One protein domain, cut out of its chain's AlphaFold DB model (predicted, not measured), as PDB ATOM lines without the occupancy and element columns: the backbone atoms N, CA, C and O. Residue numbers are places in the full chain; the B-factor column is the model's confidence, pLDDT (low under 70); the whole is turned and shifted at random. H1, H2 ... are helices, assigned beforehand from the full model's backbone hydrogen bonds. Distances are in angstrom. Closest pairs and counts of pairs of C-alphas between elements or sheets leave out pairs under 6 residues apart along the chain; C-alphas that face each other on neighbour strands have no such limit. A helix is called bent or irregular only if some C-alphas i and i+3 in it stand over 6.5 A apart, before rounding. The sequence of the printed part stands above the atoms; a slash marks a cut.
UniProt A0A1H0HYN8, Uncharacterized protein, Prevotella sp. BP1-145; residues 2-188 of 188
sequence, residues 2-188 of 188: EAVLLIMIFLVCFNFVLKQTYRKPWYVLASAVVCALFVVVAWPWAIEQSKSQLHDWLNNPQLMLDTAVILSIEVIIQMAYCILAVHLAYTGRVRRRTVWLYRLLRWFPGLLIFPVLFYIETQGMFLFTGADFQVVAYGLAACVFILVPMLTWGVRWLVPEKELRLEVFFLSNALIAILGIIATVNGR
ATOM      1  N   GLU A   2     211.549 251.230 226.385       74.75
ATOM      2  CA  GLU A   2     212.276 252.429 225.920       74.75
ATOM      3  C   GLU A   2     211.821 252.965 224.552       74.75
ATOM      4  O   GLU A   2     211.567 254.157 224.416       74.75
ATOM      5  N   ALA A   3     211.619 252.091 223.557       82.88
ATOM      6  CA  ALA A   3     211.136 252.512 222.239       82.88
ATOM      7  C   ALA A   3     209.758 253.205 222.296       82.88
ATOM      8  O   ALA A   3     209.543 254.203 221.617       82.88
ATOM      9  N   VAL A   4     208.839 252.717 223.141       82.62
ATOM     10  CA  VAL A   4     207.502 253.316 223.325       82.62
ATOM     11  C   VAL A   4     207.620 254.705 223.948       82.62
ATOM     12  O   VAL A   4     206.970 255.640 223.485       82.62
ATOM     13  N   LEU A   5     208.487 254.860 224.951       82.19
ATOM     14  CA  LEU A   5     208.740 256.144 225.608       82.19
ATOM     15  C   LEU A   5     209.347 257.168 224.645       82.19
ATOM     16  O   LEU A   5     208.880 258.302 224.599       82.19
ATOM     17  N   LEU A   6     210.332 256.767 223.837       86.00
ATOM     18  CA  LEU A   6     210.945 257.637 222.827       86.00
ATOM     19  C   LEU A   6     209.927 258.105 221.783       86.00
ATOM     20  O   LEU A   6     209.884 259.292 221.454       86.00
ATOM     21  N   ILE A   7     209.069 257.199 221.304       89.38
ATOM     22  CA  ILE A   7     207.983 257.554 220.383       89.38
ATOM     23  C   ILE A   7     207.007 258.522 221.066       89.38
ATOM     24  O   ILE A   7     206.594 259.504 220.453       89.38
ATOM     25  N   MET A   8     206.666 258.300 222.337       88.25
ATOM     26  CA  MET A   8     205.765 259.178 223.084       88.25
ATOM     27  C   MET A   8     206.359 260.580 223.283       88.25
ATOM     28  O   MET A   8     205.679 261.567 223.018       88.25
ATOM     29  N   ILE A   9     207.638 260.678 223.662       90.88
ATOM     30  CA  ILE A   9     208.389 261.940 223.766       90.88
ATOM     31  C   ILE A   9     208.362 262.687 222.432       90.88
ATOM     32  O   ILE A   9     208.017 263.869 222.386       90.88
ATOM     33  N   PHE A  10     208.674 261.988 221.338       92.69
ATOM     34  CA  PHE A  10     208.642 262.569 220.003       92.69
ATOM     35  C   PHE A  10     207.247 263.097 219.654       92.69
ATOM     36  O   PHE A  10     207.121 264.240 219.221       92.69
ATOM     37  N   LEU A  11     206.195 262.306 219.883       92.50
ATOM     38  CA  LEU A  11     204.819 262.702 219.581       92.50
ATOM     39  C   LEU A  11     204.343 263.881 220.432       92.50
ATOM     40  O   LEU A  11     203.636 264.743 219.914       92.50
ATOM     41  N   VAL A  12     204.729 263.957 221.708       92.44
ATOM     42  CA  VAL A  12     204.413 265.101 222.577       92.44
ATOM     43  C   VAL A  12     205.090 266.369 222.053       92.44
ATOM     44  O   VAL A  12     204.419 267.386 221.865       92.44
ATOM     45  N   CYS A  13     206.387 266.306 221.730       93.38
ATOM     46  CA  CYS A  13     207.114 267.420 221.116       93.38
ATOM     47  C   CYS A  13     206.495 267.836 219.773       93.38
ATOM     48  O   CYS A  13     206.282 269.022 219.514       93.38
ATOM     49  N   PHE A  14     206.159 266.863 218.928       93.44
ATOM     50  CA  PHE A  14     205.550 267.093 217.624       93.44
ATOM     51  C   PHE A  14     204.169 267.753 217.743       93.44
ATOM     52  O   PHE A  14     203.907 268.758 217.080       93.44
ATOM     53  N   ASN A  15     203.310 267.261 218.641       93.56
ATOM     54  CA  ASN A  15     202.001 267.855 218.911       93.56
ATOM     55  C   ASN A  15     202.115 269.274 219.471       93.56
ATOM     56  O   ASN A  15     201.365 270.156 219.050       93.56
ATOM     57  N   PHE A  16     203.079 269.528 220.358       93.38
ATOM     58  CA  PHE A  16     203.348 270.865 220.882       93.38
ATOM     59  C   PHE A  16     203.688 271.859 219.754       93.38
ATOM     60  O   PHE A  16     203.075 272.928 219.658       93.38
ATOM     61  N   VAL A  17     204.580 271.482 218.832       93.56
ATOM     62  CA  VAL A  17     204.946 272.299 217.657       93.56
ATOM     63  C   VAL A  17     203.764 272.473 216.686       93.56
ATOM     64  O   VAL A  17     203.473 273.586 216.224       93.56
ATOM     65  N   LEU A  18     203.018 271.402 216.395       91.69
ATOM     66  CA  LEU A  18     201.816 271.470 215.557       91.69
ATOM     67  C   LEU A  18     200.770 272.421 216.144       91.69
ATOM     68  O   LEU A  18     200.186 273.238 215.430       91.69
ATOM     69  N   LYS A  19     200.562 272.384 217.460       90.56
ATOM     70  CA  LYS A  19     199.612 273.262 218.142       90.56
ATOM     71  C   LYS A  19     200.025 274.731 218.036       90.56
ATOM     72  O   LYS A  19     199.183 275.596 217.757       90.56
ATOM     73  N   GLN A  20     201.314 275.022 218.195       89.88
ATOM     74  CA  GLN A  20     201.877 276.366 218.037       89.88
ATOM     75  C   GLN A  20     201.706 276.925 216.625       89.88
ATOM     76  O   GLN A  20     201.522 278.135 216.450       89.88
ATOM     77  N   THR A  21     201.650 276.057 215.616       90.31
ATOM     78  CA  THR A  21     201.424 276.466 214.230       90.31
ATOM     79  C   THR A  21     200.118 277.253 214.052       90.31
ATOM     80  O   THR A  21     200.071 278.186 213.247       90.31
ATOM     81  N   TYR A  22     199.091 276.997 214.868       86.81
ATOM     82  CA  TYR A  22     197.829 277.744 214.845       86.81
ATOM     83  C   TYR A  22     197.863 279.066 215.620       86.81
ATOM     84  O   TYR A  22     196.844 279.757 215.682       86.81
ATOM     85  N   ARG A  23     198.974 279.448 216.256       88.19
ATOM     86  CA  ARG A  23     199.077 280.653 217.100       88.19
ATOM     87  C   ARG A  23     199.832 281.781 216.394       88.19
ATOM     88  O   ARG A  23     200.544 281.586 215.411       88.19
ATOM     89  N   LYS A  24     199.639 283.006 216.889       90.00
ATOM     90  CA  LYS A  24     200.408 284.172 216.426       90.00
ATOM     91  C   LYS A  24     201.890 283.990 216.804       90.00
ATOM     92  O   LYS A  24     202.149 283.392 217.846       90.00
ATOM     93  N   PRO A  25     202.845 284.525 216.024       89.44
ATOM     94  CA  PRO A  25     204.276 284.338 216.280       89.44
ATOM     95  C   PRO A  25     204.712 284.838 217.664       89.44
ATOM     96  O   PRO A  25     205.518 284.183 218.309       89.44
ATOM     97  N   TRP A  26     204.110 285.917 218.180       90.25
ATOM     98  CA  TRP A  26     204.393 286.390 219.543       90.25
ATOM     99  C   TRP A  26     204.067 285.339 220.612       90.25
ATOM    100  O   TRP A  26     204.771 285.241 221.608       90.25
ATOM    101  N   TYR A  27     203.016 284.534 220.407       91.06
ATOM    102  CA  TYR A  27     202.646 283.483 221.350       91.06
ATOM    103  C   TYR A  27     203.618 282.311 221.263       91.06
ATOM    104  O   TYR A  27     203.951 281.740 222.288       91.06
ATOM    105  N   VAL A  28     204.086 281.982 220.053       92.69
ATOM    106  CA  VAL A  28     205.126 280.961 219.837       92.69
ATOM    107  C   VAL A  28     206.410 281.361 220.561       92.69
ATOM    108  O   VAL A  28     206.978 280.554 221.293       92.69
ATOM    109  N   LEU A  29     206.810 282.631 220.430       93.44
ATOM    110  CA  LEU A  29     207.950 283.186 221.153       93.44
ATOM    111  C   LEU A  29     207.728 283.121 222.670       93.44
ATOM    112  O   LEU A  29     208.592 282.637 223.388       93.44
ATOM    113  N   ALA A  30     206.553 283.532 223.159       93.38
ATOM    114  CA  ALA A  30     206.224 283.464 224.583       93.38
ATOM    115  C   ALA A  30     206.276 282.024 225.121       93.38
ATOM    116  O   ALA A  30     206.852 281.794 226.179       93.38
ATOM    117  N   SER A  31     205.744 281.038 224.389       92.69
ATOM    118  CA  SER A  31     205.855 279.629 224.785       92.69
ATOM    119  C   SER A  31     207.296 279.124 224.755       92.69
ATOM    120  O   SER A  31     207.676 278.373 225.644       92.69
ATOM    121  N   ALA A  32     208.111 279.564 223.793       94.31
ATOM    122  CA  ALA A  32     209.528 279.222 223.743       94.31
ATOM    123  C   ALA A  32     210.289 279.794 224.951       94.31
ATOM    124  O   ALA A  32     211.076 279.078 225.561       94.31
ATOM    125  N   VAL A  33     210.001 281.044 225.348       95.69
ATOM    126  CA  VAL A  33     210.551 281.655 226.573       95.69
ATOM    127  C   VAL A  33     210.134 280.862 227.807       95.69
ATOM    128  O   VAL A  33     210.983 280.550 228.629       95.69
ATOM    129  N   VAL A  34     208.854 280.499 227.937       95.12
ATOM    130  CA  VAL A  34     208.369 279.715 229.087       95.12
ATOM    131  C   VAL A  34     209.059 278.351 229.163       95.12
ATOM    132  O   VAL A  34     209.488 277.953 230.241       95.12
ATOM    133  N   CYS A  35     209.216 277.652 228.036       94.62
ATOM    134  CA  CYS A  35     209.934 276.377 227.994       94.62
ATOM    135  C   CYS A  35     211.422 276.535 228.335       94.62
ATOM    136  O   CYS A  35     211.954 275.733 229.092       94.62
ATOM    137  N   ALA A  36     212.086 277.572 227.821       95.31
ATOM    138  CA  ALA A  36     213.490 277.839 228.124       95.31
ATOM    139  C   ALA A  36     213.700 278.216 229.599       95.31
ATOM    140  O   ALA A  36     214.608 277.700 230.240       95.31
ATOM    141  N   LEU A  37     212.830 279.063 230.160       95.88
ATOM    142  CA  LEU A  37     212.842 279.401 231.584       95.88
ATOM    143  C   LEU A  37     212.598 278.173 232.453       95.88
ATOM    144  O   LEU A  37     213.251 278.029 233.478       95.88
ATOM    145  N   PHE A  38     211.689 277.286 232.044       95.44
ATOM    146  CA  PHE A  38     211.465 276.033 232.753       95.44
ATOM    147  C   PHE A  38     212.746 275.202 232.824       95.44
ATOM    148  O   PHE A  38     213.106 274.807 233.920       95.44
ATOM    149  N   VAL A  39     213.467 275.016 231.711       94.56
ATOM    150  CA  VAL A  39     214.764 274.308 231.703       94.56
ATOM    151  C   VAL A  39     215.756 274.981 232.663       94.56
ATOM    152  O   VAL A  39     216.283 274.345 233.564       94.56
ATOM    153  N   VAL A  40     215.929 276.304 232.573       94.25
ATOM    154  CA  VAL A  40     216.858 277.041 233.458       94.25
ATOM    155  C   VAL A  40     216.471 276.970 234.934       94.25
ATOM    156  O   VAL A  40     217.340 277.057 235.787       94.25
ATOM    157  N   VAL A  41     215.187 276.864 235.270       94.56
ATOM    158  CA  VAL A  41     214.741 276.743 236.666       94.56
ATOM    159  C   VAL A  41     214.789 275.289 237.133       94.56
ATOM    160  O   VAL A  41     215.039 275.047 238.310       94.56
ATOM    161  N   ALA A  42     214.569 274.333 236.230       92.56
ATOM    162  CA  ALA A  42     214.448 272.920 236.554       92.56
ATOM    163  C   ALA A  42     215.794 272.212 236.768       92.56
ATOM    164  O   ALA A  42     215.841 271.173 237.433       92.56
ATOM    165  N   TRP A  43     216.883 272.805 236.276       90.25
ATOM    166  CA  TRP A  43     218.220 272.220 236.309       90.25
ATOM    167  C   TRP A  43     218.722 271.695 237.674       90.25
ATOM    168  O   TRP A  43     219.371 270.649 237.652       90.25
ATOM    169  N   PRO A  44     218.433 272.271 238.871       89.50
ATOM    170  CA  PRO A  44     218.993 271.750 240.119       89.50
ATOM    171  C   PRO A  44     218.377 270.390 240.451       89.50
ATOM    172  O   PRO A  44     219.083 269.469 240.846       89.50
ATOM    173  N   TRP A  45     217.074 270.235 240.193       87.94
ATOM    174  CA  TRP A  45     216.374 268.961 240.348       87.94
ATOM    175  C   TRP A  45     216.786 267.951 239.275       87.94
ATOM    176  O   TRP A  45     216.786 266.751 239.531       87.94
ATOM    177  N   ALA A  46     217.157 268.413 238.077       85.75
ATOM    178  CA  ALA A  46     217.629 267.527 237.016       85.75
ATOM    179  C   ALA A  46     218.992 266.891 237.352       85.75
ATOM    180  O   ALA A  46     219.230 265.741 236.993       85.75
ATOM    181  N   ILE A  47     219.872 267.615 238.054       85.25
ATOM    182  CA  ILE A  47     221.205 267.127 238.454       85.25
ATOM    183  C   ILE A  47     221.110 266.078 239.570       85.25
ATOM    184  O   ILE A  47     221.903 265.137 239.602       85.25
ATOM    185  N   GLU A  48     220.139 266.216 240.476       82.62
ATOM    186  CA  GLU A  48     219.917 265.262 241.572       82.62
ATOM    187  C   GLU A  48     219.417 263.893 241.081       82.62
ATOM    188  O   GLU A  48     219.580 262.883 241.770       82.62
ATOM    189  N   GLN A  49     218.832 263.837 239.883       77.31
ATOM    190  CA  GLN A  49     218.200 262.635 239.362       77.31
ATOM    191  C   GLN A  49     219.218 261.697 238.695       77.31
ATOM    192  O   GLN A  49     219.791 262.014 237.657       77.31
ATOM    193  N   SER A  50     219.403 260.488 239.237       72.75
ATOM    194  CA  SER A  50     220.273 259.461 238.633       72.75
ATOM    195  C   SER A  50     219.604 258.697 237.469       72.75
ATOM    196  O   SER A  50     218.381 258.540 237.429       72.75
ATOM    197  N   LYS A  51     220.397 258.143 236.529       63.81
ATOM    198  CA  LYS A  51     219.875 257.290 235.433       63.81
ATOM    199  C   LYS A  51     219.073 256.087 235.942       63.81
ATOM    200  O   LYS A  51     218.070 255.731 235.328       63.81
ATOM    201  N   SER A  52     219.500 255.479 237.051       62.75
ATOM    202  CA  SER A  52     218.776 254.375 237.689       62.75
ATOM    203  C   SER A  52     217.443 254.844 238.260       62.75
ATOM    204  O   SER A  52     216.436 254.212 237.990       62.75
ATOM    205  N   GLN A  53     217.388 256.005 238.920       59.91
ATOM    206  CA  GLN A  53     216.134 256.540 239.462       59.91
ATOM    207  C   GLN A  53     215.113 256.920 238.390       59.91
ATOM    208  O   GLN A  53     213.920 256.782 238.633       59.91
ATOM    209  N   LEU A  54     215.541 257.371 237.204       64.31
ATOM    210  CA  LEU A  54     214.630 257.554 236.065       64.31
ATOM    211  C   LEU A  54     214.047 256.220 235.595       64.31
ATOM    212  O   LEU A  54     212.858 256.143 235.288       64.31
ATOM    213  N   HIS A  55     214.871 255.174 235.551       64.62
ATOM    214  CA  HIS A  55     214.428 253.833 235.187       64.62
ATOM    215  C   HIS A  55     213.493 253.243 236.254       64.62
ATOM    216  O   HIS A  55     212.450 252.691 235.917       64.62
ATOM    217  N   ASP A  56     213.798 253.455 237.534       67.06
ATOM    218  CA  ASP A  56     212.973 253.028 238.666       67.06
ATOM    219  C   ASP A  56     211.641 253.795 238.723       67.06
ATOM    220  O   ASP A  56     210.604 253.208 239.020       67.06
ATOM    221  N   TRP A  57     211.631 255.087 238.372       66.44
ATOM    222  CA  TRP A  57     210.403 255.879 238.219       66.44
ATOM    223  C   TRP A  57     209.518 255.355 237.090       66.44
ATOM    224  O   TRP A  57     208.308 255.221 237.264       66.44
ATOM    225  N   LEU A  58     210.122 255.051 235.939       65.81
ATOM    226  CA  LEU A  58     209.417 254.508 234.778       65.81
ATOM    227  C   LEU A  58     208.927 253.077 235.007       65.81
ATOM    228  O   LEU A  58     207.930 252.694 234.412       65.81
ATOM    229  N   ASN A  59     209.592 252.307 235.867       68.44
ATOM    230  CA  ASN A  59     209.172 250.960 236.249       68.44
ATOM    231  C   ASN A  59     208.204 250.951 237.440       68.44
ATOM    232  O   ASN A  59     207.730 249.883 237.824       68.44
ATOM    233  N   ASN A  60     207.899 252.109 238.036       74.88
ATOM    234  CA  ASN A  60     206.932 252.194 239.120       74.88
ATOM    235  C   ASN A  60     205.500 252.236 238.549       74.88
ATOM    236  O   ASN A  60     205.088 253.258 237.984       74.88
ATOM    237  N   PRO A  61     204.694 251.174 238.740       72.50
ATOM    238  CA  PRO A  61     203.363 251.078 238.149       72.50
ATOM    239  C   PRO A  61     202.408 252.173 238.639       72.50
ATOM    240  O   PRO A  61     201.537 252.602 237.885       72.50
ATOM    241  N   GLN A  62     202.561 252.657 239.877       76.19
ATOM    242  CA  GLN A  62     201.703 253.720 240.413       76.19
ATOM    243  C   GLN A  62     201.980 255.059 239.721       76.19
ATOM    244  O   GLN A  62     201.052 255.712 239.250       76.19
ATOM    245  N   LEU A  63     203.256 255.417 239.559       73.81
ATOM    246  CA  LEU A  63     203.656 256.655 238.883       73.81
ATOM    247  C   LEU A  63     203.314 256.633 237.387       73.81
ATOM    248  O   LEU A  63     202.914 257.657 236.825       73.81
ATOM    249  N   MET A  64     203.414 255.467 236.740       75.50
ATOM    250  CA  MET A  64     202.961 255.299 235.357       75.50
ATOM    251  C   MET A  64     201.452 255.525 235.212       75.50
ATOM    252  O   MET A  64     201.028 256.183 234.262       75.50
ATOM    253  N   LEU A  65     200.641 255.011 236.145       79.44
ATOM    254  CA  LEU A  65     199.189 255.205 236.130       79.44
ATOM    255  C   LEU A  65     198.811 256.673 236.349       79.44
ATOM    256  O   LEU A  65     198.003 257.202 235.585       79.44
ATOM    257  N   ASP A  66     199.432 257.355 237.310       83.62
ATOM    258  CA  ASP A  66     199.180 258.781 237.562       83.62
ATOM    259  C   ASP A  66     199.553 259.643 236.345       83.62
ATOM    260  O   ASP A  66     198.793 260.517 235.913       83.62
ATOM    261  N   THR A  67     200.686 259.337 235.708       80.75
ATOM    262  CA  THR A  67     201.113 260.010 234.472       80.75
ATOM    263  C   THR A  67     200.144 259.732 233.318       80.75
ATOM    264  O   THR A  67     199.849 260.627 232.523       80.75
ATOM    265  N   ALA A  68     199.584 258.523 233.239       83.06
ATOM    266  CA  ALA A  68     198.599 258.163 232.225       83.06
ATOM    267  C   ALA A  68     197.263 258.902 232.397       83.06
ATOM    268  O   ALA A  68     196.609 259.219 231.398       83.06
ATOM    269  N   VAL A  69     196.866 259.234 233.630       86.88
ATOM    270  CA  VAL A  69     195.701 260.096 233.891       86.88
ATOM    271  C   VAL A  69     195.941 261.495 233.322       86.88
ATOM    272  O   VAL A  69     195.093 262.011 232.591       86.88
ATOM    273  N   ILE A  70     197.113 262.084 233.586       88.94
ATOM    274  CA  ILE A  70     197.494 263.401 233.047       88.94
ATOM    275  C   ILE A  70     197.508 263.370 231.514       88.94
ATOM    276  O   ILE A  70     196.922 264.243 230.871       88.94
ATOM    277  N   LEU A  71     198.107 262.330 230.927       88.25
ATOM    278  CA  LEU A  71     198.134 262.119 229.481       88.25
ATOM    279  C   LEU A  71     196.726 262.010 228.895       88.25
ATOM    280  O   LEU A  71     196.435 262.644 227.884       88.25
ATOM    281  N   SER A  72     195.832 261.267 229.545       90.31
ATOM    282  CA  SER A  72     194.448 261.104 229.091       90.31
ATOM    283  C   SER A  72     193.691 262.432 229.095       90.31
ATOM    284  O   SER A  72     193.018 262.763 228.120       90.31
ATOM    285  N   ILE A  73     193.834 263.231 230.158       91.62
ATOM    286  CA  ILE A  73     193.228 264.568 230.246       91.62
ATOM    287  C   ILE A  73     193.763 265.468 229.130       91.62
ATOM    288  O   ILE A  73     192.985 266.142 228.451       91.62
ATOM    289  N   GLU A  74     195.076 265.462 228.908       91.44
ATOM    290  CA  GLU A  74     195.702 266.248 227.851       91.44
ATOM    291  C   GLU A  74     195.182 265.854 226.464       91.44
ATOM    292  O   GLU A  74     194.744 266.727 225.710       91.44
ATOM    293  N   VAL A  75     195.139 264.556 226.153       91.88
ATOM    294  CA  VAL A  75     194.593 264.040 224.890       91.88
ATOM    295  C   VAL A  75     193.132 264.453 224.712       91.88
ATOM    296  O   VAL A  75     192.764 264.928 223.638       91.88
ATOM    297  N   ILE A  76     192.296 264.344 225.749       92.56
ATOM    298  CA  ILE A  76     190.882 264.752 225.689       92.56
ATOM    299  C   ILE A  76     190.765 266.245 225.356       92.56
ATOM    300  O   ILE A  76     189.991 266.624 224.474       92.56
ATOM    301  N   ILE A  77     191.553 267.102 226.013       91.75
ATOM    302  CA  ILE A  77     191.569 268.549 225.749       91.75
ATOM    303  C   ILE A  77     192.018 268.833 224.307       91.75
ATOM    304  O   ILE A  77     191.431 269.680 223.622       91.75
ATOM    305  N   GLN A  78     193.046 268.134 223.822       92.06
ATOM    306  CA  GLN A  78     193.567 268.313 222.469       92.06
ATOM    307  C   GLN A  78     192.581 267.820 221.397       92.06
ATOM    308  O   GLN A  78     192.336 268.540 220.428       92.06
ATOM    309  N   MET A  79     191.933 266.671 221.598       91.94
ATOM    310  CA  MET A  79     190.891 266.159 220.702       91.94
ATOM    311  C   MET A  79     189.650 267.055 220.692       91.94
ATOM    312  O   MET A  79     189.126 267.370 219.621       91.94
ATOM    313  N   ALA A  80     189.215 267.548 221.856       91.25
ATOM    314  CA  ALA A  80     188.112 268.502 221.949       91.25
ATOM    315  C   ALA A  80     188.409 269.783 221.153       91.25
ATOM    316  O   ALA A  80     187.523 270.332 220.494       91.25
ATOM    317  N   TYR A  81     189.667 270.239 221.149       90.94
ATOM    318  CA  TYR A  81     190.088 271.355 220.308       90.94
ATOM    319  C   TYR A  81     189.952 271.039 218.815       90.94
ATOM    320  O   TYR A  81     189.450 271.894 218.086       90.94
ATOM    321  N   CYS A  82     190.375 269.854 218.358       89.38
ATOM    322  CA  CYS A  82     190.252 269.452 216.953       89.38
ATOM    323  C   CYS A  82     188.793 269.468 216.498       89.38
ATOM    324  O   CYS A  82     188.464 270.114 215.506       89.38
ATOM    325  N   ILE A  83     187.911 268.826 217.269       89.81
ATOM    326  CA  ILE A  83     186.482 268.734 216.955       89.81
ATOM    327  C   ILE A  83     185.852 270.131 216.909       89.81
ATOM    328  O   ILE A  83     185.127 270.455 215.971       89.81
ATOM    329  N   LEU A  84     186.163 270.998 217.880       88.12
ATOM    330  CA  LEU A  84     185.660 272.374 217.897       88.12
ATOM    331  C   LEU A  84     186.198 273.211 216.735       88.12
ATOM    332  O   LEU A  84     185.462 274.022 216.182       88.12
ATOM    333  N   ALA A  85     187.465 273.038 216.369       86.69
ATOM    334  CA  ALA A  85     188.079 273.749 215.258       86.69
ATOM    335  C   ALA A  85     187.449 273.359 213.911       86.69
ATOM    336  O   ALA A  85     187.153 274.249 213.116       86.69
ATOM    337  N   VAL A  86     187.173 272.068 213.695       86.56
ATOM    338  CA  VAL A  86     186.425 271.568 212.528       86.56
ATOM    339  C   VAL A  86     184.995 272.098 212.550       86.56
ATOM    340  O   VAL A  86     184.530 272.670 211.569       86.56
ATOM    341  N   HIS A  87     184.305 272.000 213.688       85.81
ATOM    342  CA  HIS A  87     182.938 272.502 213.813       85.81
ATOM    343  C   HIS A  87     182.850 273.992 213.457       85.81
ATOM    344  O   HIS A  87     181.996 274.374 212.665       85.81
ATOM    345  N   LEU A  88     183.766 274.826 213.961       84.00
ATOM    346  CA  LEU A  88     183.826 276.254 213.623       84.00
ATOM    347  C   LEU A  88     184.174 276.527 212.151       84.00
ATOM    348  O   LEU A  88     183.808 277.587 211.652       84.00
ATOM    349  N   ALA A  89     184.890 275.625 211.476       81.56
ATOM    350  CA  ALA A  89     185.225 275.774 210.062       81.56
ATOM    351  C   ALA A  89     184.020 275.484 209.149       81.56
ATOM    352  O   ALA A  89     183.821 276.198 208.170       81.56
ATOM    353  N   TYR A  90     183.196 274.485 209.492       80.25
ATOM    354  CA  TYR A  90     182.085 274.032 208.643       80.25
ATOM    355  C   TYR A  90     180.698 274.546 209.063       80.25
ATOM    356  O   TYR A  90     179.771 274.520 208.256       80.25
ATOM    357  N   THR A  91     180.513 275.036 210.295       74.94
ATOM    358  CA  THR A  91     179.222 275.594 210.741       74.94
ATOM    359  C   THR A  91     179.249 277.118 210.811       74.94
ATOM    360  O   THR A  91     180.033 277.720 211.538       74.94
ATOM    361  N   GLY A  92     178.355 277.765 210.055       70.00
ATOM    362  CA  GLY A  92     178.335 279.227 209.936       70.00
ATOM    363  C   GLY A  92     177.953 279.962 211.229       70.00
ATOM    364  O   GLY A  92     178.670 280.853 211.680       70.00
ATOM    365  N   ARG A  93     176.814 279.619 211.853       69.75
ATOM    366  CA  ARG A  93     176.327 280.290 213.076       69.75
ATOM    367  C   ARG A  93     176.633 279.461 214.320       69.75
ATOM    368  O   ARG A  93     175.853 278.598 214.706       69.75
ATOM    369  N   VAL A  94     177.737 279.781 214.989       76.69
ATOM    370  CA  VAL A  94     178.134 279.155 216.260       76.69
ATOM    371  C   VAL A  94     177.711 279.986 217.477       76.69
ATOM    372  O   VAL A  94     177.770 281.219 217.485       76.69
ATOM    373  N   ARG A  95     177.296 279.312 218.556       80.88
ATOM    374  CA  ARG A  95     176.940 279.953 219.833       80.88
ATOM    375  C   ARG A  95     178.177 280.638 220.433       80.88
ATOM    376  O   ARG A  95     179.263 280.063 220.446       80.88
ATOM    377  N   ARG A  96     178.014 281.828 221.037       80.19
ATOM    378  CA  ARG A  96     179.123 282.575 221.686       80.19
ATOM    379  C   ARG A  96     179.915 281.741 222.707       80.19
ATOM    380  O   ARG A  96     181.122 281.923 222.829       80.19
ATOM    381  N   ARG A  97     179.250 280.808 223.402       83.50
ATOM    382  CA  ARG A  97     179.884 279.869 224.348       83.50
ATOM    383  C   ARG A  97     180.908 278.956 223.662       83.50
ATOM    384  O   ARG A  97     182.001 278.786 224.185       83.50
ATOM    385  N   THR A  98     180.589 278.441 222.477       81.69
ATOM    386  CA  THR A  98     181.465 277.557 221.689       81.69
ATOM    387  C   THR A  98     182.732 278.286 221.240       81.69
ATOM    388  O   THR A  98     183.828 277.741 221.330       81.69
ATOM    389  N   VAL A  99     182.608 279.557 220.841       82.44
ATOM    390  CA  VAL A  99     183.758 280.402 220.469       82.44
ATOM    391  C   VAL A  99     184.662 280.685 221.673       82.44
ATOM    392  O   VAL A  99     185.888 280.656 221.552       82.44
ATOM    393  N   TRP A 100     184.067 280.939 222.841       87.81
ATOM    394  CA  TRP A 100     184.805 281.119 224.092       87.81
ATOM    395  C   TRP A 100     185.571 279.856 224.491       87.81
ATOM    396  O   TRP A 100     186.767 279.935 224.774       87.81
ATOM    397  N   LEU A 101     184.911 278.696 224.433       86.56
ATOM    398  CA  LEU A 101     185.527 277.403 224.715       86.56
ATOM    399  C   LEU A 101     186.687 277.123 223.750       86.56
ATOM    400  O   LEU A 101     187.792 276.818 224.187       86.56
ATOM    401  N   TYR A 102     186.489 277.338 222.447       86.00
ATOM    402  CA  TYR A 102     187.561 277.226 221.456       86.00
ATOM    403  C   TYR A 102     188.754 278.140 221.783       86.00
ATOM    404  O   TYR A 102     189.905 277.712 221.699       86.00
ATOM    405  N   ARG A 103     188.511 279.393 222.193       84.56
ATOM    406  CA  ARG A 103     189.583 280.332 222.562       84.56
ATOM    407  C   ARG A 103     190.361 279.860 223.796       84.56
ATOM    408  O   ARG A 103     191.585 280.009 223.796       84.56
ATOM    409  N   LEU A 104     189.677 279.283 224.785       86.25
ATOM    410  CA  LEU A 104     190.286 278.690 225.978       86.25
ATOM    411  C   LEU A 104     191.156 277.477 225.610       86.25
ATOM    412  O   LEU A 104     192.341 277.453 225.922       86.25
ATOM    413  N   LEU A 105     190.617 276.522 224.847       85.69
ATOM    414  CA  LEU A 105     191.345 275.317 224.426       85.69
ATOM    415  C   LEU A 105     192.507 275.619 223.471       85.69
ATOM    416  O   LEU A 105     193.484 274.874 223.393       85.69
ATOM    417  N   ARG A 106     192.428 276.723 222.723       83.81
ATOM    418  CA  ARG A 106     193.530 277.201 221.880       83.81
ATOM    419  C   ARG A 106     194.680 277.793 222.697       83.81
ATOM    420  O   ARG A 106     195.763 277.971 222.147       83.81
ATOM    421  N   TRP A 107     194.444 278.175 223.951       81.12
ATOM    422  CA  TRP A 107     195.470 278.695 224.857       81.12
ATOM    423  C   TRP A 107     196.255 277.601 225.572       81.12
ATOM    424  O   TRP A 107     197.318 277.900 226.090       81.12
ATOM    425  N   PHE A 108     195.774 276.360 225.567       83.94
ATOM    426  CA  PHE A 108     196.463 275.227 226.169       83.94
ATOM    427  C   PHE A 108     197.386 274.556 225.128       83.94
ATOM    428  O   PHE A 108     196.873 273.962 224.173       83.94
ATOM    429  N   PRO A 109     198.727 274.687 225.232       74.44
ATOM    430  CA  PRO A 109     199.657 274.123 224.253       74.44
ATOM    431  C   PRO A 109     200.013 272.647 224.514       74.44
ATOM    432  O   PRO A 109     200.560 272.017 223.616       74.44
ATOM    433  N   GLY A 110     199.680 272.115 225.695       83.25
ATOM    434  CA  GLY A 110     200.098 270.798 226.194       83.25
ATOM    435  C   GLY A 110     200.925 270.946 227.474       83.25
ATOM    436  O   GLY A 110     201.751 271.853 227.564       83.25
ATOM    437  N   LEU A 111     200.664 270.112 228.479       86.56
ATOM    438  CA  LEU A 111     201.336 270.134 229.783       86.56
ATOM    439  C   LEU A 111     202.478 269.111 229.832       86.56
ATOM    440  O   LEU A 111     203.500 269.366 230.463       86.56
ATOM    441  N   LEU A 112     202.356 268.009 229.089       88.69
ATOM    442  CA  LEU A 112     203.367 266.959 228.975       88.69
ATOM    443  C   LEU A 112     204.687 267.428 228.348       88.69
ATOM    444  O   LEU A 112     205.698 266.746 228.490       88.69
ATOM    445  N   ILE A 113     204.726 268.599 227.709       91.56
ATOM    446  CA  ILE A 113     205.983 269.153 227.198       91.56
ATOM    447  C   ILE A 113     206.991 269.430 228.325       91.56
ATOM    448  O   ILE A 113     208.182 269.242 228.124       91.56
ATOM    449  N   PHE A 114     206.539 269.814 229.524       91.56
ATOM    450  CA  PHE A 114     207.422 270.104 230.659       91.56
ATOM    451  C   PHE A 114     208.149 268.864 231.203       91.56
ATOM    452  O   PHE A 114     209.377 268.896 231.256       91.56
ATOM    453  N   PRO A 115     207.469 267.748 231.547       88.94
ATOM    454  CA  PRO A 115     208.171 266.530 231.953       88.94
ATOM    455  C   PRO A 115     209.044 265.959 230.829       88.94
ATOM    456  O   PRO A 115     210.096 265.393 231.108       88.94
ATOM    457  N   VAL A 116     208.670 266.154 229.558       91.00
ATOM    458  CA  VAL A 116     209.524 265.781 228.421       91.00
ATOM    459  C   VAL A 116     210.796 266.630 228.361       91.00
ATOM    460  O   VAL A 116     211.880 266.081 228.177       91.00
ATOM    461  N   LEU A 117     210.697 267.949 228.548       92.31
ATOM    462  CA  LEU A 117     211.865 268.833 228.608       92.31
ATOM    463  C   LEU A 117     212.777 268.476 229.784       92.31
ATOM    464  O   LEU A 117     213.984 268.395 229.591       92.31
ATOM    465  N   PHE A 118     212.204 268.181 230.953       90.81
ATOM    466  CA  PHE A 118     212.957 267.716 232.120       90.81
ATOM    467  C   PHE A 118     213.680 266.389 231.842       90.81
ATOM    468  O   PHE A 118     214.856 266.226 232.159       90.81
ATOM    469  N   TYR A 119     213.013 265.443 231.177       89.06
ATOM    470  CA  TYR A 119     213.649 264.198 230.754       89.06
ATOM    471  C   TYR A 119     214.811 264.451 229.779       89.06
ATOM    472  O   TYR A 119     215.897 263.910 229.964       89.06
ATOM    473  N   ILE A 120     214.626 265.302 228.766       90.31
ATOM    474  CA  ILE A 120     215.700 265.657 227.822       90.31
ATOM    475  C   ILE A 120     216.862 266.342 228.553       90.31
ATOM    476  O   ILE A 120     218.020 266.058 228.256       90.31
ATOM    477  N   GLU A 121     216.564 267.205 229.521       90.12
ATOM    478  CA  GLU A 121     217.559 267.890 230.338       90.12
ATOM    479  C   GLU A 121     218.394 266.915 231.167       90.12
ATOM    480  O   GLU A 121     219.616 266.912 231.041       90.12
ATOM    481  N   THR A 122     217.752 266.027 231.931       88.88
ATOM    482  CA  THR A 122     218.456 264.986 232.704       88.88
ATOM    483  C   THR A 122     219.343 264.120 231.804       88.88
ATOM    484  O   THR A 122     220.510 263.897 232.121       88.88
ATOM    485  N   GLN A 123     218.855 263.692 230.632       87.44
ATOM    486  CA  GLN A 123     219.668 262.951 229.659       87.44
ATOM    487  C   GLN A 123     220.845 263.780 229.126       87.44
ATOM    488  O   GLN A 123     221.947 263.251 228.977       87.44
ATOM    489  N   GLY A 124     220.637 265.075 228.874       86.81
ATOM    490  CA  GLY A 124     221.679 266.006 228.450       86.81
ATOM    491  C   GLY A 124     222.802 266.141 229.479       86.81
ATOM    492  O   GLY A 124     223.972 266.059 229.107       86.81
ATOM    493  N   MET A 125     222.465 266.241 230.769       88.00
ATOM    494  CA  MET A 125     223.455 266.293 231.856       88.00
ATOM    495  C   MET A 125     224.352 265.049 231.881       88.00
ATOM    496  O   MET A 125     225.553 265.147 232.123       88.00
ATOM    497  N   PHE A 126     223.796 263.877 231.566       84.25
ATOM    498  CA  PHE A 126     224.572 262.640 231.469       84.25
ATOM    499  C   PHE A 126     225.362 262.480 230.172       84.25
ATOM    500  O   PHE A 126     226.296 261.680 230.136       84.25
ATOM    501  N   LEU A 127     224.960 263.149 229.093       85.62
ATOM    502  CA  LEU A 127     225.666 263.073 227.817       85.62
ATOM    503  C   LEU A 127     226.943 263.919 227.844       85.62
ATOM    504  O   LEU A 127     227.962 263.515 227.292       85.62
ATOM    505  N   PHE A 128     226.891 265.075 228.509       84.25
ATOM    506  CA  PHE A 128     227.999 266.023 228.617       84.25
ATOM    507  C   PHE A 128     228.724 265.910 229.965       84.25
ATOM    508  O   PHE A 128     228.945 266.907 230.655       84.25
ATOM    509  N   THR A 129     229.116 264.690 230.349       76.12
ATOM    510  CA  THR A 129     229.905 264.458 231.566       76.12
ATOM    511  C   THR A 129     231.270 265.147 231.453       76.12
ATOM    512  O   THR A 129     232.135 264.734 230.684       76.12
ATOM    513  N   GLY A 130     231.460 266.230 232.212       76.56
ATOM    514  CA  GLY A 130     232.699 267.023 232.229       76.56
ATOM    515  C   GLY A 130     232.525 268.501 231.877       76.56
ATOM    516  O   GLY A 130     233.449 269.280 232.093       76.56
ATOM    517  N   ALA A 131     231.353 268.905 231.382       83.25
ATOM    518  CA  ALA A 131     230.969 270.312 231.314       83.25
ATOM    519  C   ALA A 131     230.310 270.754 232.632       83.25
ATOM    520  O   ALA A 131     229.728 269.939 233.348       83.25
ATOM    521  N   ASP A 132     230.377 272.049 232.938       88.81
ATOM    522  CA  ASP A 132     229.590 272.622 234.031       88.81
ATOM    523  C   ASP A 132     228.094 272.441 233.727       88.81
ATOM    524  O   ASP A 132     227.624 272.787 232.635       88.81
ATOM    525  N   PHE A 133     227.341 271.913 234.692       87.12
ATOM    526  CA  PHE A 133     225.899 271.714 234.573       87.12
ATOM    527  C   PHE A 133     225.161 273.016 234.227       87.12
ATOM    528  O   PHE A 133     224.166 272.974 233.504       87.12
ATOM    529  N   GLN A 134     225.674 274.179 234.654       90.31
ATOM    530  CA  GLN A 134     225.127 275.484 234.263       90.31
ATOM    531  C   GLN A 134     225.194 275.686 232.754       90.31
ATOM    532  O   GLN A 134     224.216 276.082 232.123       90.31
ATOM    533  N   VAL A 135     226.352 275.396 232.161       91.69
ATOM    534  CA  VAL A 135     226.584 275.573 230.725       91.69
ATOM    535  C   VAL A 135     225.676 274.643 229.925       91.69
ATOM    536  O   VAL A 135     225.107 275.066 228.918       91.69
ATOM    537  N   VAL A 136     225.480 273.408 230.395       91.31
ATOM    538  CA  VAL A 136     224.558 272.451 229.768       91.31
ATOM    539  C   VAL A 136     223.107 272.940 229.860       91.31
ATOM    540  O   VAL A 136     222.418 272.958 228.839       91.31
ATOM    541  N   ALA A 137     222.655 273.408 231.031       92.12
ATOM    542  CA  ALA A 137     221.302 273.937 231.226       92.12
ATOM    543  C   ALA A 137     221.024 275.159 230.334       92.12
ATOM    544  O   ALA A 137     220.040 275.184 229.591       92.12
ATOM    545  N   TYR A 138     221.913 276.158 230.345       94.44
ATOM    546  CA  TYR A 138     221.766 277.350 229.504       94.44
ATOM    547  C   TYR A 138     221.855 277.018 228.012       94.44
ATOM    548  O   TYR A 138     221.104 277.582 227.214       94.44
ATOM    549  N   GLY A 139     222.726 276.081 227.627       94.88
ATOM    550  CA  GLY A 139     222.828 275.585 226.256       94.88
ATOM    551  C   GLY A 139     221.535 274.922 225.788       94.88
ATOM    552  O   GLY A 139     221.009 275.269 224.731       94.88
ATOM    553  N   LEU A 140     220.965 274.024 226.597       93.56
ATOM    554  CA  LEU A 140     219.680 273.388 226.308       93.56
ATOM    555  C   LEU A 140     218.535 274.401 226.258       93.56
ATOM    556  O   LEU A 140     217.715 274.343 225.343       93.56
ATOM    557  N   ALA A 141     218.495 275.361 227.179       95.19
ATOM    558  CA  ALA A 141     217.493 276.419 227.176       95.19
ATOM    559  C   ALA A 141     217.573 277.282 225.905       95.19
ATOM    560  O   ALA A 141     216.543 277.559 225.283       95.19
ATOM    561  N   ALA A 142     218.782 277.652 225.470       96.06
ATOM    562  CA  ALA A 142     219.002 278.363 224.213       96.06
ATOM    563  C   ALA A 142     218.568 277.519 223.003       96.06
ATOM    564  O   ALA A 142     217.866 278.020 222.119       96.06
ATOM    565  N   CYS A 143     218.905 276.226 222.990       95.25
ATOM    566  CA  CYS A 143     218.454 275.286 221.967       95.25
ATOM    567  C   CYS A 143     216.925 275.217 221.903       95.25
ATOM    568  O   CYS A 143     216.361 275.375 220.828       95.25
ATOM    569  N   VAL A 144     216.233 275.048 223.033       94.81
ATOM    570  CA  VAL A 144     214.761 275.020 223.092       94.81
ATOM    571  C   VAL A 144     214.171 276.341 222.598       94.81
ATOM    572  O   VAL A 144     213.244 276.334 221.784       94.81
ATOM    573  N   PHE A 145     214.733 277.475 223.020       95.69
ATOM    574  CA  PHE A 145     214.272 278.798 222.606       95.69
ATOM    575  C   PHE A 145     214.352 279.012 221.086       95.69
ATOM    576  O   PHE A 145     213.454 279.628 220.511       95.69
ATOM    577  N   ILE A 146     215.388 278.484 220.429       96.19
ATOM    578  CA  ILE A 146     215.587 278.598 218.976       96.19
ATOM    579  C   ILE A 146     214.789 277.528 218.218       96.19
ATOM    580  O   ILE A 146     214.129 277.829 217.219       96.19
ATOM    581  N   LEU A 147     214.810 276.280 218.689       94.62
ATOM    582  CA  LEU A 147     214.188 275.146 218.008       94.62
ATOM    583  C   LEU A 147     212.667 275.260 217.976       94.62
ATOM    584  O   LEU A 147     212.068 274.966 216.950       94.62
ATOM    585  N   VAL A 148     212.020 275.721 219.046       94.06
ATOM    586  CA  VAL A 148     210.553 275.849 219.097       94.06
ATOM    587  C   VAL A 148     209.989 276.729 217.958       94.06
ATOM    588  O   VAL A 148     209.144 276.245 217.190       94.06
ATOM    589  N   PRO A 149     210.435 277.988 217.764       93.88
ATOM    590  CA  PRO A 149     209.981 278.806 216.643       93.88
ATOM    591  C   PRO A 149     210.472 278.277 215.290       93.88
ATOM    592  O   PRO A 149     209.703 278.316 214.327       93.88
ATOM    593  N   MET A 150     211.699 277.747 215.209       95.06
ATOM    594  CA  MET A 150     212.258 277.196 213.970       95.06
ATOM    595  C   MET A 150     211.454 275.991 213.468       95.06
ATOM    596  O   MET A 150     211.052 275.965 212.307       95.06
ATOM    597  N   LEU A 151     211.145 275.032 214.342       94.25
ATOM    598  CA  LEU A 151     210.327 273.859 214.031       94.25
ATOM    599  C   LEU A 151     208.891 274.261 213.693       94.25
ATOM    600  O   LEU A 151     208.321 273.744 212.738       94.25
ATOM    601  N   THR A 152     208.316 275.229 214.411       93.00
ATOM    602  CA  THR A 152     206.974 275.747 214.089       93.00
ATOM    603  C   THR A 152     206.930 276.364 212.693       93.00
ATOM    604  O   THR A 152     205.961 276.181 211.953       93.00
ATOM    605  N   TRP A 153     207.974 277.097 212.306       92.81
ATOM    606  CA  TRP A 153     208.092 277.637 210.956       92.81
ATOM    607  C   TRP A 153     208.333 276.537 209.914       92.81
ATOM    608  O   TRP A 153     207.658 276.526 208.887       92.81
ATOM    609  N   GLY A 154     209.194 275.561 210.212       92.56
ATOM    610  CA  GLY A 154     209.442 274.400 209.357       92.56
ATOM    611  C   GLY A 154     208.177 273.584 209.084       92.56
ATOM    612  O   GLY A 154     207.893 273.254 207.939       92.56
ATOM    613  N   VAL A 155     207.346 273.348 210.101       92.50
ATOM    614  CA  VAL A 155     206.054 272.657 209.950       92.50
ATOM    615  C   VAL A 155     205.067 273.482 209.124       92.50
ATOM    616  O   VAL A 155     204.329 272.923 208.315       92.50
ATOM    617  N   ARG A 156     205.057 274.815 209.269       90.56
ATOM    618  CA  ARG A 156     204.244 275.692 208.405       90.56
ATOM    619  C   ARG A 156     204.661 275.629 206.946       90.56
ATOM    620  O   ARG A 156     203.795 275.761 206.087       90.56
ATOM    621  N   TRP A 157     205.958 275.495 206.696       91.56
ATOM    622  CA  TRP A 157     206.515 275.399 205.356       91.56
ATOM    623  C   TRP A 157     206.260 274.022 204.734       91.56
ATOM    624  O   TRP A 157     205.807 273.953 203.597       91.56
ATOM    625  N   LEU A 158     206.461 272.942 205.497       91.31
ATOM    626  CA  LEU A 158     206.244 271.567 205.045       91.31
ATOM    627  C   LEU A 158     204.758 271.254 204.813       91.31
ATOM    628  O   LEU A 158     204.412 270.590 203.842       91.31
ATOM    629  N   VAL A 159     203.880 271.739 205.699       90.00
ATOM    630  CA  VAL A 159     202.426 271.549 205.610       90.00
ATOM    631  C   VAL A 159     201.715 272.909 205.688       90.00
ATOM    632  O   VAL A 159     201.327 273.370 206.776       90.00
ATOM    633  N   PRO A 160     201.534 273.588 204.541       87.81
ATOM    634  CA  PRO A 160     200.872 274.890 204.499       87.81
ATOM    635  C   PRO A 160     199.364 274.786 204.782       87.81
ATOM    636  O   PRO A 160     198.776 275.700 205.378       87.81
ATOM    637  N   GLU A 161     198.751 273.659 204.421       90.31
ATOM    638  CA  GLU A 161     197.320 273.397 204.557       90.31
ATOM    639  C   GLU A 161     196.889 273.290 206.024       90.31
ATOM    640  O   GLU A 161     197.421 272.515 206.824       90.31
ATOM    641  N   LYS A 162     195.901 274.105 206.414       86.44
ATOM    642  CA  LYS A 162     195.431 274.164 207.808       86.44
ATOM    643  C   LYS A 162     194.649 272.922 208.220       86.44
ATOM    644  O   LYS A 162     194.709 272.573 209.400       86.44
ATOM    645  N   GLU A 163     193.922 272.335 207.276       88.50
ATOM    646  CA  GLU A 163     193.093 271.141 207.456       88.50
ATOM    647  C   GLU A 163     193.987 269.920 207.667       88.50
ATOM    648  O   GLU A 163     193.896 269.292 208.718       88.50
ATOM    649  N   LEU A 164     194.978 269.709 206.791       89.88
ATOM    650  CA  LEU A 164     195.929 268.604 206.923       89.88
ATOM    651  C   LEU A 164     196.713 268.657 208.238       89.88
ATOM    652  O   LEU A 164     196.835 267.657 208.938       89.88
ATOM    653  N   ARG A 165     197.179 269.841 208.660       92.69
ATOM    654  CA  ARG A 165     197.818 269.977 209.983       92.69
ATOM    655  C   ARG A 165     196.892 269.599 211.142       92.69
ATOM    656  O   ARG A 165     197.380 269.166 212.182       92.69
ATOM    657  N   LEU A 166     195.582 269.792 210.987       91.19
ATOM    658  CA  LEU A 166     194.608 269.530 212.042       91.19
ATOM    659  C   LEU A 166     194.308 268.040 212.110       91.19
ATOM    660  O   LEU A 166     194.247 267.485 213.204       91.19
ATOM    661  N   GLU A 167     194.187 267.400 210.950       91.94
ATOM    662  CA  GLU A 167     194.070 265.951 210.824       91.94
ATOM    663  C   GLU A 167     195.298 265.245 211.399       91.94
ATOM    664  O   GLU A 167     195.155 264.374 212.253       91.94
ATOM    665  N   VAL A 168     196.509 265.675 211.031       93.38
ATOM    666  CA  VAL A 168     197.754 265.116 211.581       93.38
ATOM    667  C   VAL A 168     197.817 265.310 213.098       93.38
ATOM    668  O   VAL A 168     198.193 264.383 213.815       93.38
ATOM    669  N   PHE A 169     197.410 266.473 213.612       93.50
ATOM    670  CA  PHE A 169     197.339 266.724 215.054       93.50
ATOM    671  C   PHE A 169     196.299 265.824 215.753       93.50
ATOM    672  O   PHE A 169     196.548 265.324 216.850       93.50
ATOM    673  N   PHE A 170     195.155 265.557 215.117       93.25
ATOM    674  CA  PHE A 170     194.148 264.623 215.627       93.25
ATOM    675  C   PHE A 170     194.663 263.176 215.651       93.25
ATOM    676  O   PHE A 170     194.583 262.515 216.687       93.25
ATOM    677  N   LEU A 171     195.253 262.703 214.549       94.44
ATOM    678  CA  LEU A 171     195.813 261.353 214.439       94.44
ATOM    679  C   LEU A 171     196.979 261.138 215.409       94.44
ATOM    680  O   LEU A 171     197.061 260.098 216.055       94.44
ATOM    681  N   SER A 172     197.841 262.143 215.576       93.94
ATOM    682  CA  SER A 172     198.955 262.095 216.530       93.94
ATOM    683  C   SER A 172     198.455 261.979 217.972       93.94
ATOM    684  O   SER A 172     199.008 261.215 218.754       93.94
ATOM    685  N   ASN A 173     197.381 262.689 218.333       93.25
ATOM    686  CA  ASN A 173     196.738 262.553 219.644       93.25
ATOM    687  C   ASN A 173     196.097 261.179 219.856       93.25
ATOM    688  O   ASN A 173     196.210 260.612 220.942       93.25
ATOM    689  N   ALA A 174     195.454 260.624 218.826       93.31
ATOM    690  CA  ALA A 174     194.923 259.265 218.884       93.31
ATOM    691  C   ALA A 174     196.043 258.233 219.089       93.31
ATOM    692  O   ALA A 174     195.903 257.328 219.910       93.31
ATOM    693  N   LEU A 175     197.185 258.413 218.421       93.31
ATOM    694  CA  LEU A 175     198.354 257.558 218.601       93.31
ATOM    695  C   LEU A 175     198.938 257.671 220.018       93.31
ATOM    696  O   LEU A 175     199.230 256.644 220.625       93.31
ATOM    697  N   ILE A 176     199.048 258.884 220.578       91.19
ATOM    698  CA  ILE A 176     199.454 259.082 221.981       91.19
ATOM    699  C   ILE A 176     198.504 258.349 222.933       91.19
ATOM    700  O   ILE A 176     198.974 257.712 223.871       91.19
ATOM    701  N   ALA A 177     197.192 258.390 222.691       90.81
ATOM    702  CA  ALA A 177     196.216 257.683 223.519       90.81
ATOM    703  C   ALA A 177     196.456 256.164 223.516       90.81
ATOM    704  O   ALA A 177     196.499 255.534 224.571       90.81
ATOM    705  N   ILE A 178     196.660 255.585 222.328       90.75
ATOM    706  CA  ILE A 178     196.931 254.151 222.158       90.75
ATOM    707  C   ILE A 178     198.252 253.770 222.837       90.75
ATOM    708  O   ILE A 178     198.302 252.796 223.585       90.75
ATOM    709  N   LEU A 179     199.313 254.552 222.621       88.00
ATOM    710  CA  LEU A 179     200.614 254.316 223.251       88.00
ATOM    711  C   LEU A 179     200.554 254.472 224.770       88.00
ATOM    712  O   LEU A 179     201.195 253.696 225.471       88.00
ATOM    713  N   GLY A 180     199.756 255.413 225.277       85.69
ATOM    714  CA  GLY A 180     199.499 255.577 226.705       85.69
ATOM    715  C   GLY A 180     198.878 254.324 227.321       85.69
ATOM    716  O   GLY A 180     199.338 253.869 228.362       85.69
ATOM    717  N   ILE A 181     197.904 253.706 226.643       85.44
ATOM    718  CA  ILE A 181     197.306 252.430 227.075       85.44
ATOM    719  C   ILE A 181     198.338 251.295 227.026       85.44
ATOM    720  O   ILE A 181     198.434 250.505 227.958       85.44
ATOM    721  N   ILE A 182     199.142 251.203 225.963       84.25
ATOM    722  CA  ILE A 182     200.178 250.160 225.857       84.25
ATOM    723  C   ILE A 182     201.223 250.320 226.966       84.25
ATOM    724  O   ILE A 182     201.645 249.330 227.565       84.25
ATOM    725  N   ALA A 183     201.625 251.556 227.264       77.00
ATOM    726  CA  ALA A 183     202.579 251.851 228.321       77.00
ATOM    727  C   ALA A 183     202.040 251.449 229.701       77.00
ATOM    728  O   ALA A 183     202.781 250.849 230.474       77.00
ATOM    729  N   THR A 184     200.759 251.700 230.003       76.56
ATOM    730  CA  THR A 184     200.171 251.293 231.293       76.56
ATOM    731  C   THR A 184     199.950 249.789 231.410       76.56
ATOM    732  O   THR A 184     200.046 249.254 232.512       76.56
ATOM    733  N   VAL A 185     199.664 249.096 230.304       72.31
ATOM    734  CA  VAL A 185     199.480 247.637 230.303       72.31
ATOM    735  C   VAL A 185     200.811 246.905 230.460       72.31
ATOM    736  O   VAL A 185     200.875 245.962 231.236       72.31
ATOM    737  N   ASN A 186     201.878 247.353 229.791       65.12
ATOM    738  CA  ASN A 186     203.212 246.758 229.944       65.12
ATOM    739  C   ASN A 186     203.901 247.101 231.279       65.12
ATOM    740  O   ASN A 186     204.930 246.511 231.589       65.12
ATOM    741  N   GLY A 187     203.390 248.080 232.032       55.97
ATOM    742  CA  GLY A 187     203.862 248.394 233.385       55.97
ATOM    743  C   GLY A 187     203.303 247.466 234.472       55.97
ATOM    744  O   GLY A 187     203.570 247.699 235.648       55.97
ATOM    745  N   ARG A 188     202.496 246.464 234.102       46.84
ATOM    746  CA  ARG A 188     201.960 245.422 234.989       46.84
ATOM    747  C   ARG A 188     202.647 244.085 234.764       46.84
ATOM    748  O   ARG A 188     203.011 243.804 233.602       46.84
TER     749      ARG A 188
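What this domain is: This is residues 2 to 188 of the 188 residues of an uncharacterized protein of Prevotella sp. BP1-145 (UniProt A0A1H0HYN8). Two pairs of long helices, H2 with H7 and H4 with H8, each pair running opposite ways side by side, make two sides of the body, and H1 lies between them, alongside H8 and crossing part of H7. H6 packs across H2 and H7 and on H1, short H3 lies in the passage from H2 to H4, and H5 folds back on H4 as a hairpin, with residues 90 to 97 sticking out. The printed part has 187 residues with eight named helices, H1 to H8 in chain order, and no named strand; its class is all helix. It is compact, with a radius of gyration of the C-alphas of 17.8 A and spans of 59 by 40 by 28 A.

Where its parts are: Find C-alpha 2 at (212.276, 252.429, 225.920); from there H1 runs to residue 21, 28.8 A. H2, residues 25 to 48, covers 35.3 A; it has a kink of 43 degrees near residue 42 and is irregular, with C-alphas 41 and 44 7.4 A apart. H3 is residues 51 to 58. H4, residues 61 to 90, begins at C-alpha 61 (203.363, 251.078, 238.149) and covers 43.0 A. Next come H5, residues 96 to 105, and H6, residues 113 to 127. H7, residues 133 to 158, covers 35.5 A with a kink of 27 degrees near residue 148. H8, residues 162 to 186, covers 36.1 A and ends at C-alpha 186 (203.212, 246.758, 229.944).

How they stand to each other: Start at H1: it touches H8 at a shallow tilt of 27 degrees, opposite ways, closest at the C-alphas of Asn 15 and Phe 169, 6.2 A. With residues 17 to 21 alone it touches H7 at a steep tilt of 62 degrees, closest at C-alphas 17 and 152, 5.4 A. H2 and H7 touch at 31 degrees, a shallow tilt, opposite ways; C-alphas 36 and 141 are closest, 4.4 A. H6 touches H2, closest at C-alphas 46 and 122, 5.1 A. H4 and H8 touch at a shallow tilt of 20 degrees, opposite ways, closest at C-alphas 75 and 173, 5.9 A. H4 and H5 form a hairpin, closest at C-alphas 81 and 105, 5.9 A. H3 and H4 only just touch, and only at the corner, with 3 pairs of C-alphas within 8 A, closest at C-alphas 58 and 64, 6.5 A. H1 and H4 are apart. Every O i to N i+4 pair is within hydrogen-bond range in H1, H3, H4, H5, H6 and H8; in H2 it is 18 of 20, in H7 21 of 22.

The domain as a whole: The farthest C-alphas, Arg 93 and Gly 130, are 61.0 A apart. The printed part has no cut and no long link. Look for pLDDT under 70 at residues 51 to 59, 93 and 186 to 188.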